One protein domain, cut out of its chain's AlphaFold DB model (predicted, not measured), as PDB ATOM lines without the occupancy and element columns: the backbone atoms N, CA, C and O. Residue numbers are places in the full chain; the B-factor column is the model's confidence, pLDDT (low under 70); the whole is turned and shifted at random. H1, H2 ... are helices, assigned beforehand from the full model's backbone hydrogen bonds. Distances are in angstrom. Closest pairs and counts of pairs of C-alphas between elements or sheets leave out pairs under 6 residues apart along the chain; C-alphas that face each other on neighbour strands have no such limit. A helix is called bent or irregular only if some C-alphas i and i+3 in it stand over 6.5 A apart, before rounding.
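Overview. This is residues 775 to 836 of the 1073 residues of an uncharacterized protein of Planctomycetes bacterium (UniProt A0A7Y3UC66). One irregular helix, H2, sits in the middle, with the short helices H1 and H4 packed on it, while a loop bearing H3 swings out from H2 and returns to H4. The 62 printed residues, under half of them in named elements, hold H1, H2, H3, H4 in that order and no named strand: all helix, compact, radius of gyration of the C-alphas 11.6 A, spans 32 by 29 by 18 A.

Arrangement. Find H1, residues 783 to 787; it touches H2, residues 798 to 810, at residues 798 to 802 alone, closest C-alphas Val 785 and Ala 799, 5.1 A. H3, residues 821 to 825, touches no helix. H4, residues 832 to 835, touches H2, closest C-alphas Val 798 and Thr 832, 7.2 A. The O i to N i+4 pair is within hydrogen-bond range in H1, 7 of 9 in H2, 0 of 1 in H3, where 1 of 2 O i to N i+3 pairs is; H4 is too short.

Along the chain. Find C-alpha 783 at (216.715, 367.179, 312.490), where H1 begins, 6.3 A long. H2 runs 14.3 A, irregular, with C-alphas 804 and 807 7.2 A apart; H3 runs 6.6 A. H4, 5.7 A, ends at C-alpha 835, (223.405, 362.465, 307.816).

Size, cuts and confidence. The farthest C-alphas, Asp 776 and Thr 825, are 33.0 A apart. The printed part has no cut, its three links are short, and pLDDT is under 70 at residues 775 to 780 and 791 to 793.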
ATOM      1  N   ALA A 775     218.332 347.109 313.323       33.00
ATOM      2  CA  ALA A 775     217.150 347.965 313.387       33.00
ATOM      3  C   ALA A 775     217.182 349.005 314.530       33.00
ATOM      4  O   ALA A 775     216.528 350.039 314.409       33.00
ATOM      5  N   ASP A 776     217.961 348.752 315.584       33.56
ATOM      6  CA  ASP A 776     218.155 349.589 316.777       33.56
ATOM      7  C   ASP A 776     219.407 350.480 316.699       33.56
ATOM      8  O   ASP A 776     219.765 351.150 317.673       33.56
ATOM      9  N   SER A 777     220.070 350.555 315.536       40.22
ATOM     10  CA  SER A 777     221.003 351.652 315.266       40.22
ATOM     11  C   SER A 777     220.201 352.956 315.304       40.22
ATOM     12  O   SER A 777     219.524 353.315 314.343       40.22
ATOM     13  N   GLY A 778     220.204 353.620 316.463       40.81
ATOM     14  CA  GLY A 778     219.397 354.786 316.835       40.81
ATOM     15  C   GLY A 778     219.634 356.056 316.010       40.81
ATOM     16  O   GLY A 778     219.647 357.156 316.558       40.81
ATOM     17  N   HIS A 779     219.807 355.936 314.696       52.09
ATOM     18  CA  HIS A 779     219.772 357.018 313.732       52.09
ATOM     19  C   HIS A 779     218.332 357.521 313.618       52.09
ATOM     20  O   HIS A 779     217.590 357.209 312.683       52.09
ATOM     21  N   SER A 780     217.925 358.319 314.606       60.75
ATOM     22  CA  SER A 780     216.777 359.204 314.471       60.75
ATOM     23  C   SER A 780     216.928 360.011 313.185       60.75
ATOM     24  O   SER A 780     218.035 360.441 312.858       60.75
ATOM     25  N   VAL A 781     215.822 360.236 312.474       72.19
ATOM     26  CA  VAL A 781     215.801 361.109 311.293       72.19
ATOM     27  C   VAL A 781     216.548 362.410 311.630       72.19
ATOM     28  O   VAL A 781     216.145 363.079 312.585       72.19
ATOM     29  N   PRO A 782     217.628 362.766 310.904       74.69
ATOM     30  CA  PRO A 782     218.397 363.966 311.203       74.69
ATOM     31  C   PRO A 782     217.472 365.182 311.258       74.69
ATOM     32  O   PRO A 782     216.635 365.344 310.371       74.69
ATOM     33  N   ALA A 783     217.619 366.041 312.270       71.88
ATOM     34  CA  ALA A 783     216.715 367.179 312.490       71.88
ATOM     35  C   ALA A 783     216.529 368.035 311.221       71.88
ATOM     36  O   ALA A 783     215.410 368.414 310.874       71.88
ATOM     37  N   ILE A 784     217.612 368.209 310.456       74.88
ATOM     38  CA  ILE A 784     217.635 368.947 309.188       74.88
ATOM     39  C   ILE A 784     216.654 368.403 308.138       74.88
ATOM     40  O   ILE A 784     216.128 369.159 307.324       74.88
ATOM     41  N   VAL A 785     216.371 367.096 308.153       81.00
ATOM     42  CA  VAL A 785     215.398 366.470 307.251       81.00
ATOM     43  C   VAL A 785     213.993 366.972 307.566       81.00
ATOM     44  O   VAL A 785     213.236 367.252 306.640       81.00
ATOM     45  N   GLY A 786     213.644 367.098 308.849       76.31
ATOM     46  CA  GLY A 786     212.363 367.653 309.283       76.31
ATOM     47  C   GLY A 786     212.260 369.151 309.000       76.31
ATOM     48  O   GLY A 786     211.266 369.595 308.434       76.31
ATOM     49  N   GLU A 787     213.308 369.912 309.321       72.88
ATOM     50  CA  GLU A 787     213.342 371.375 309.154       72.88
ATOM     51  C   GLU A 787     213.253 371.827 307.691       72.88
ATOM     52  O   GLU A 787     212.603 372.825 307.390       72.88
ATOM     53  N   LEU A 788     213.889 371.089 306.777       74.12
ATOM     54  CA  LEU A 788     213.908 371.394 305.343       74.12
ATOM     55  C   LEU A 788     212.934 370.531 304.534       74.12
ATOM     56  O   LEU A 788     213.031 370.461 303.305       74.12
ATOM     57  N   SER A 789     211.998 369.854 305.202       72.94
ATOM     58  CA  SER A 789     210.929 369.137 304.513       72.94
ATOM     59  C   SER A 789     210.028 370.129 303.785       72.94
ATOM     60  O   SER A 789     209.413 370.997 304.402       72.94
ATOM     61  N   ARG A 790     209.925 369.975 302.464       70.31
ATOM     62  CA  ARG A 790     208.985 370.727 301.630       70.31
ATOM     63  C   ARG A 790     207.875 369.814 301.092       70.31
ATOM     64  O   ARG A 790     208.121 368.615 300.925       70.31
ATOM     65  N   PRO A 791     206.662 370.344 300.836       62.50
ATOM     66  CA  PRO A 791     205.563 369.568 300.256       62.50
ATOM     67  C   PRO A 791     205.857 369.097 298.823       62.50
ATOM     68  O   PRO A 791     205.376 368.045 298.406       62.50
ATOM     69  N   ASP A 792     206.647 369.867 298.074       64.31
ATOM     70  CA  ASP A 792     207.105 369.583 296.719       64.31
ATOM     71  C   ASP A 792     208.423 368.787 296.733       64.31
ATOM     72  O   ASP A 792     209.453 369.195 297.265       64.31
ATOM     73  N   ALA A 793     208.383 367.583 296.159       69.25
ATOM     74  CA  ALA A 793     209.508 366.650 296.148       69.25
ATOM     75  C   ALA A 793     210.375 366.819 294.888       69.25
ATOM     76  O   ALA A 793     210.496 365.891 294.087       69.25
ATOM     77  N   GLY A 794     210.962 368.006 294.715       82.50
ATOM     78  CA  GLY A 794     211.951 368.271 293.672       82.50
ATOM     79  C   GLY A 794     213.285 367.546 293.895       82.50
ATOM     80  O   GLY A 794     213.489 366.801 294.866       82.50
ATOM     81  N   VAL A 795     214.223 367.756 292.972       86.56
ATOM     82  CA  VAL A 795     215.558 367.141 293.016       86.56
ATOM     83  C   VAL A 795     216.354 367.598 294.246       86.56
ATOM     84  O   VAL A 795     217.032 366.789 294.881       86.56
ATOM     85  N   GLU A 796     216.162 368.854 294.640       86.69
ATOM     86  CA  GLU A 796     216.752 369.571 295.770       86.69
ATOM     87  C   GLU A 796     216.191 369.172 297.146       86.69
ATOM     88  O   GLU A 796     216.746 369.552 298.177       86.69
ATOM     89  N   CYS A 797     215.102 368.397 297.196       87.50
ATOM     90  CA  CYS A 797     214.438 368.051 298.449       87.50
ATOM     91  C   CYS A 797     215.269 367.063 299.295       87.50
ATOM     92  O   CYS A 797     215.389 365.873 298.981       87.50
ATOM     93  N   VAL A 798     215.780 367.542 300.436       88.69
ATOM     94  CA  VAL A 798     216.572 366.757 301.405       88.69
ATOM     95  C   VAL A 798     215.767 365.576 301.957       88.69
ATOM     96  O   VAL A 798     216.284 364.463 302.063       88.69
ATOM     97  N   ALA A 799     214.478 365.770 302.248       87.06
ATOM     98  CA  ALA A 799     213.617 364.718 302.787       87.06
ATOM     99  C   ALA A 799     213.272 363.621 301.772       87.06
ATOM    100  O   ALA A 799     213.051 362.463 302.156       87.06
ATOM    101  N   ARG A 800     213.225 363.955 300.477       89.38
ATOM    102  CA  ARG A 800     213.148 362.968 299.395       89.38
ATOM    103  C   ARG A 800     214.442 362.163 299.355       89.38
ATOM    104  O   ARG A 800     214.384 360.939 299.463       89.38
ATOM    105  N   PHE A 801     215.584 362.845 299.255       91.19
ATOM    106  CA  PHE A 801     216.892 362.202 299.155       91.19
ATOM    107  C   PHE A 801     217.179 361.298 300.362       91.19
ATOM    108  O   PHE A 801     217.561 360.151 300.170       91.19
ATOM    109  N   TRP A 802     216.905 361.739 301.594       89.44
ATOM    110  CA  TRP A 802     217.032 360.912 302.804       89.44
ATOM    111  C   TRP A 802     216.216 359.614 302.722       89.44
ATOM    112  O   TRP A 802     216.692 358.529 303.052       89.44
ATOM    113  N   GLY A 803     214.973 359.719 302.247       87.81
ATOM    114  CA  GLY A 803     214.063 358.586 302.108       87.81
ATOM    115  C   GLY A 803     214.395 357.616 300.978       87.81
ATOM    116  O   GLY A 803     214.039 356.445 301.069       87.81
ATOM    117  N   GLN A 804     215.019 358.111 299.907       89.25
ATOM    118  CA  GLN A 804     215.299 357.332 298.700       89.25
ATOM    119  C   GLN A 804     216.739 356.821 298.630       89.25
ATOM    120  O   GLN A 804     216.948 355.717 298.147       89.25
ATOM    121  N   ALA A 805     217.719 357.586 299.099       90.06
ATOM    122  CA  ALA A 805     219.139 357.258 298.985       90.06
ATOM    123  C   ALA A 805     219.877 357.353 300.327       90.06
ATOM    124  O   ALA A 805     220.659 356.466 300.648       90.06
ATOM    125  N   GLY A 806     219.599 358.381 301.138       89.31
ATOM    126  CA  GLY A 806     220.345 358.663 302.370       89.31
ATOM    127  C   GLY A 806     220.333 357.518 303.387       89.31
ATOM    128  O   GLY A 806     221.397 357.128 303.850       89.31
ATOM    129  N   GLN A 807     219.166 356.942 303.690       86.81
ATOM    130  CA  GLN A 807     219.063 355.805 304.619       86.81
ATOM    131  C   GLN A 807     219.797 354.541 304.129       86.81
ATOM    132  O   GLN A 807     220.629 354.039 304.887       86.81
ATOM    133  N   PRO A 808     219.558 354.035 302.895       86.06
ATOM    134  CA  PRO A 808     220.325 352.907 302.373       86.06
ATOM    135  C   PRO A 808     221.838 353.155 302.381       86.06
ATOM    136  O   PRO A 808     222.593 352.291 302.814       86.06
ATOM    137  N   LEU A 809     222.283 354.342 301.952       84.31
ATOM    138  CA  LEU A 809     223.705 354.701 301.918       84.31
ATOM    139  C   LEU A 809     224.325 354.725 303.318       84.31
ATOM    140  O   LEU A 809     225.408 354.180 303.504       84.31
ATOM    141  N   LEU A 810     223.637 355.319 304.299       78.75
ATOM    142  CA  LEU A 810     224.114 355.386 305.682       78.75
ATOM    143  C   LEU A 810     224.269 353.991 306.302       78.75
ATOM    144  O   LEU A 810     225.205 353.762 307.059       78.75
ATOM    145  N   ARG A 811     223.379 353.056 305.955       76.56
ATOM    146  CA  ARG A 811     223.403 351.668 306.443       76.56
ATOM    147  C   ARG A 811     224.288 350.731 305.612       76.56
ATOM    148  O   ARG A 811     224.359 349.544 305.911       76.56
ATOM    149  N   GLY A 812     224.938 351.229 304.556       74.56
ATOM    150  CA  GLY A 812     225.744 350.407 303.642       74.56
ATOM    151  C   GLY A 812     224.927 349.452 302.756       74.56
ATOM    152  O   GLY A 812     225.484 348.560 302.121       74.56
ATOM    153  N   GLU A 813     223.612 349.643 302.668       78.81
ATOM    154  CA  GLU A 813     222.658 348.807 301.926       78.81
ATOM    155  C   GLU A 813     222.525 349.293 300.477       78.81
ATOM    156  O   GLU A 813     221.452 349.654 299.989       78.81
ATOM    157  N   THR A 814     223.661 349.383 299.791       78.62
ATOM    158  CA  THR A 814     223.730 349.902 298.416       78.62
ATOM    159  C   THR A 814     223.008 349.016 297.402       78.62
ATOM    160  O   THR A 814     222.632 349.501 296.339       78.62
ATOM    161  N   ASP A 815     222.739 347.755 297.741       78.19
ATOM    162  CA  ASP A 815     221.918 346.821 296.968       78.19
ATOM    163  C   ASP A 815     220.435 347.221 296.908       78.19
ATOM    164  O   ASP A 815     219.717 346.804 296.001       78.19
ATOM    165  N   GLU A 816     219.963 348.058 297.837       84.00
ATOM    166  CA  GLU A 816     218.637 348.672 297.730       84.00
ATOM    167  C   GLU A 816     218.566 349.745 296.653       84.00
ATOM    168  O   GLU A 816     217.462 350.050 296.192       84.00
ATOM    169  N   LEU A 817     219.703 350.327 296.264       89.06
ATOM    170  CA  LEU A 817     219.778 351.353 295.234       89.06
ATOM    171  C   LEU A 817     219.699 350.714 293.843       89.06
ATOM    172  O   LEU A 817     220.344 349.713 293.550       89.06
ATOM    173  N   THR A 818     218.916 351.333 292.970       89.69
ATOM    174  CA  THR A 818     218.761 350.957 291.560       89.69
ATOM    175  C   THR A 818     219.117 352.146 290.700       89.69
ATOM    176  O   THR A 818     219.021 353.278 291.171       89.69
ATOM    177  N   ALA A 819     219.449 351.910 289.434       89.44
ATOM    178  CA  ALA A 819     219.523 352.999 288.473       89.44
ATOM    179  C   ALA A 819     218.174 353.741 288.436       89.44
ATOM    180  O   ALA A 819     217.115 353.128 288.283       89.44
ATOM    181  N   ASP A 820     218.207 355.056 288.645       89.62
ATOM    182  CA  ASP A 820     217.018 355.902 288.699       89.62
ATOM    183  C   ASP A 820     217.307 357.311 288.140       89.62
ATOM    184  O   ASP A 820     218.475 357.695 288.001       89.62
ATOM    185  N   PRO A 821     216.268 358.102 287.803       89.50
ATOM    186  CA  PRO A 821     216.450 359.422 287.201       89.50
ATOM    187  C   PRO A 821     217.244 360.410 288.062       89.50
ATOM    188  O   PRO A 821     217.876 361.310 287.517       89.50
ATOM    189  N   TYR A 822     217.236 360.271 289.390       89.81
ATOM    190  CA  TYR A 822     218.001 361.159 290.262       89.81
ATOM    191  C   TYR A 822     219.489 360.822 290.189       89.81
ATOM    192  O   TYR A 822     220.299 361.725 289.979       89.81
ATOM    193  N   LEU A 823     219.848 359.536 290.268       89.56
ATOM    194  CA  LEU A 823     221.238 359.096 290.099       89.56
ATOM    195  C   LEU A 823     221.790 359.452 288.714       89.56
ATOM    196  O   LEU A 823     222.930 359.900 288.621       89.56
ATOM    197  N   ALA A 824     220.971 359.354 287.662       89.12
ATOM    198  CA  ALA A 824     221.369 359.727 286.302       89.12
ATOM    199  C   ALA A 824     221.813 361.199 286.178       89.12
ATOM    200  O   ALA A 824     222.671 361.519 285.358       89.12
ATOM    201  N   THR A 825     221.264 362.098 287.005       90.31
ATOM    202  CA  THR A 825     221.672 363.515 287.030       90.31
ATOM    203  C   THR A 825     222.917 363.789 287.876       90.31
ATOM    204  O   THR A 825     223.468 364.882 287.785       90.31
ATOM    205  N   GLY A 826     223.333 362.854 288.738       89.06
ATOM    206  CA  GLY A 826     224.425 363.064 289.699       89.06
ATOM    207  C   GLY A 826     224.137 364.114 290.783       89.06
ATOM    208  O   GLY A 826     225.042 364.536 291.499       89.06
ATOM    209  N   THR A 827     222.887 364.563 290.913       88.94
ATOM    210  CA  THR A 827     222.499 365.640 291.831       88.94
ATOM    211  C   THR A 827     222.362 365.152 293.274       88.94
ATOM    212  O   THR A 827     221.771 364.109 293.563       88.94
ATOM    213  N   ILE A 828     222.879 365.944 294.215       90.12
ATOM    214  CA  ILE A 828     222.782 365.687 295.656       90.12
ATOM    215  C   ILE A 828     222.342 366.992 296.337       90.12
ATOM    216  O   ILE A 828     222.978 368.024 296.114       90.12
ATOM    217  N   PRO A 829     221.280 366.987 297.167       89.69
ATOM    218  CA  PRO A 829     220.901 368.163 297.943       89.69
ATOM    219  C   PRO A 829     222.028 368.651 298.870       89.69
ATOM    220  O   PRO A 829     222.811 367.835 299.376       89.69
ATOM    221  N   PRO A 830     222.107 369.962 299.157       87.69
ATOM    222  CA  PRO A 830     223.048 370.475 300.146       87.69
ATOM    223  C   PRO A 830     222.743 369.916 301.547       87.69
ATOM    224  O   PRO A 830     221.653 369.413 301.814       87.69
ATOM    225  N   LEU A 831     223.716 370.025 302.459       84.75
ATOM    226  CA  LEU A 831     223.622 369.613 303.873       84.75
ATOM    227  C   LEU A 831     223.471 368.101 304.130       84.75
ATOM    228  O   LEU A 831     223.362 367.682 305.279       84.75
ATOM    229  N   THR A 832     223.552 367.262 303.099       85.88
ATOM    230  CA  THR A 832     223.506 365.790 303.221       85.88
ATOM    231  C   THR A 832     224.686 365.202 304.005       85.88
ATOM    232  O   THR A 832     224.578 364.100 304.536       85.88
ATOM    233  N   ALA A 833     225.782 365.949 304.183       82.62
ATOM    234  CA  ALA A 833     226.876 365.572 305.083       82.62
ATOM    235  C   ALA A 833     226.426 365.414 306.551       82.62
ATOM    236  O   ALA A 833     227.017 364.628 307.284       82.62
ATOM    237  N   MET A 834     225.347 366.096 306.962       78.81
ATOM    238  CA  MET A 834     224.778 366.022 308.318       78.81
ATOM    239  C   MET A 834     224.083 364.689 308.622       78.81
ATOM    240  O   MET A 834     223.619 364.473 309.735       78.81
ATOM    241  N   PHE A 835     223.959 363.805 307.632       81.75
ATOM    242  CA  PHE A 835     223.405 362.465 307.816       81.75
ATOM    243  C   PHE A 835     224.378 361.504 308.485       81.75
ATOM    244  O   PHE A 835     223.956 360.466 308.988       81.75
ATOM    245  N   ARG A 836     225.674 361.814 308.421       78.81
ATOM    246  CA  ARG A 836     226.733 360.919 308.859       78.81
ATOM    247  C   ARG A 836     227.130 361.216 310.298       78.81
ATOM    248  O   ARG A 836     227.288 362.374 310.670       78.81
TER     249      ARG A 836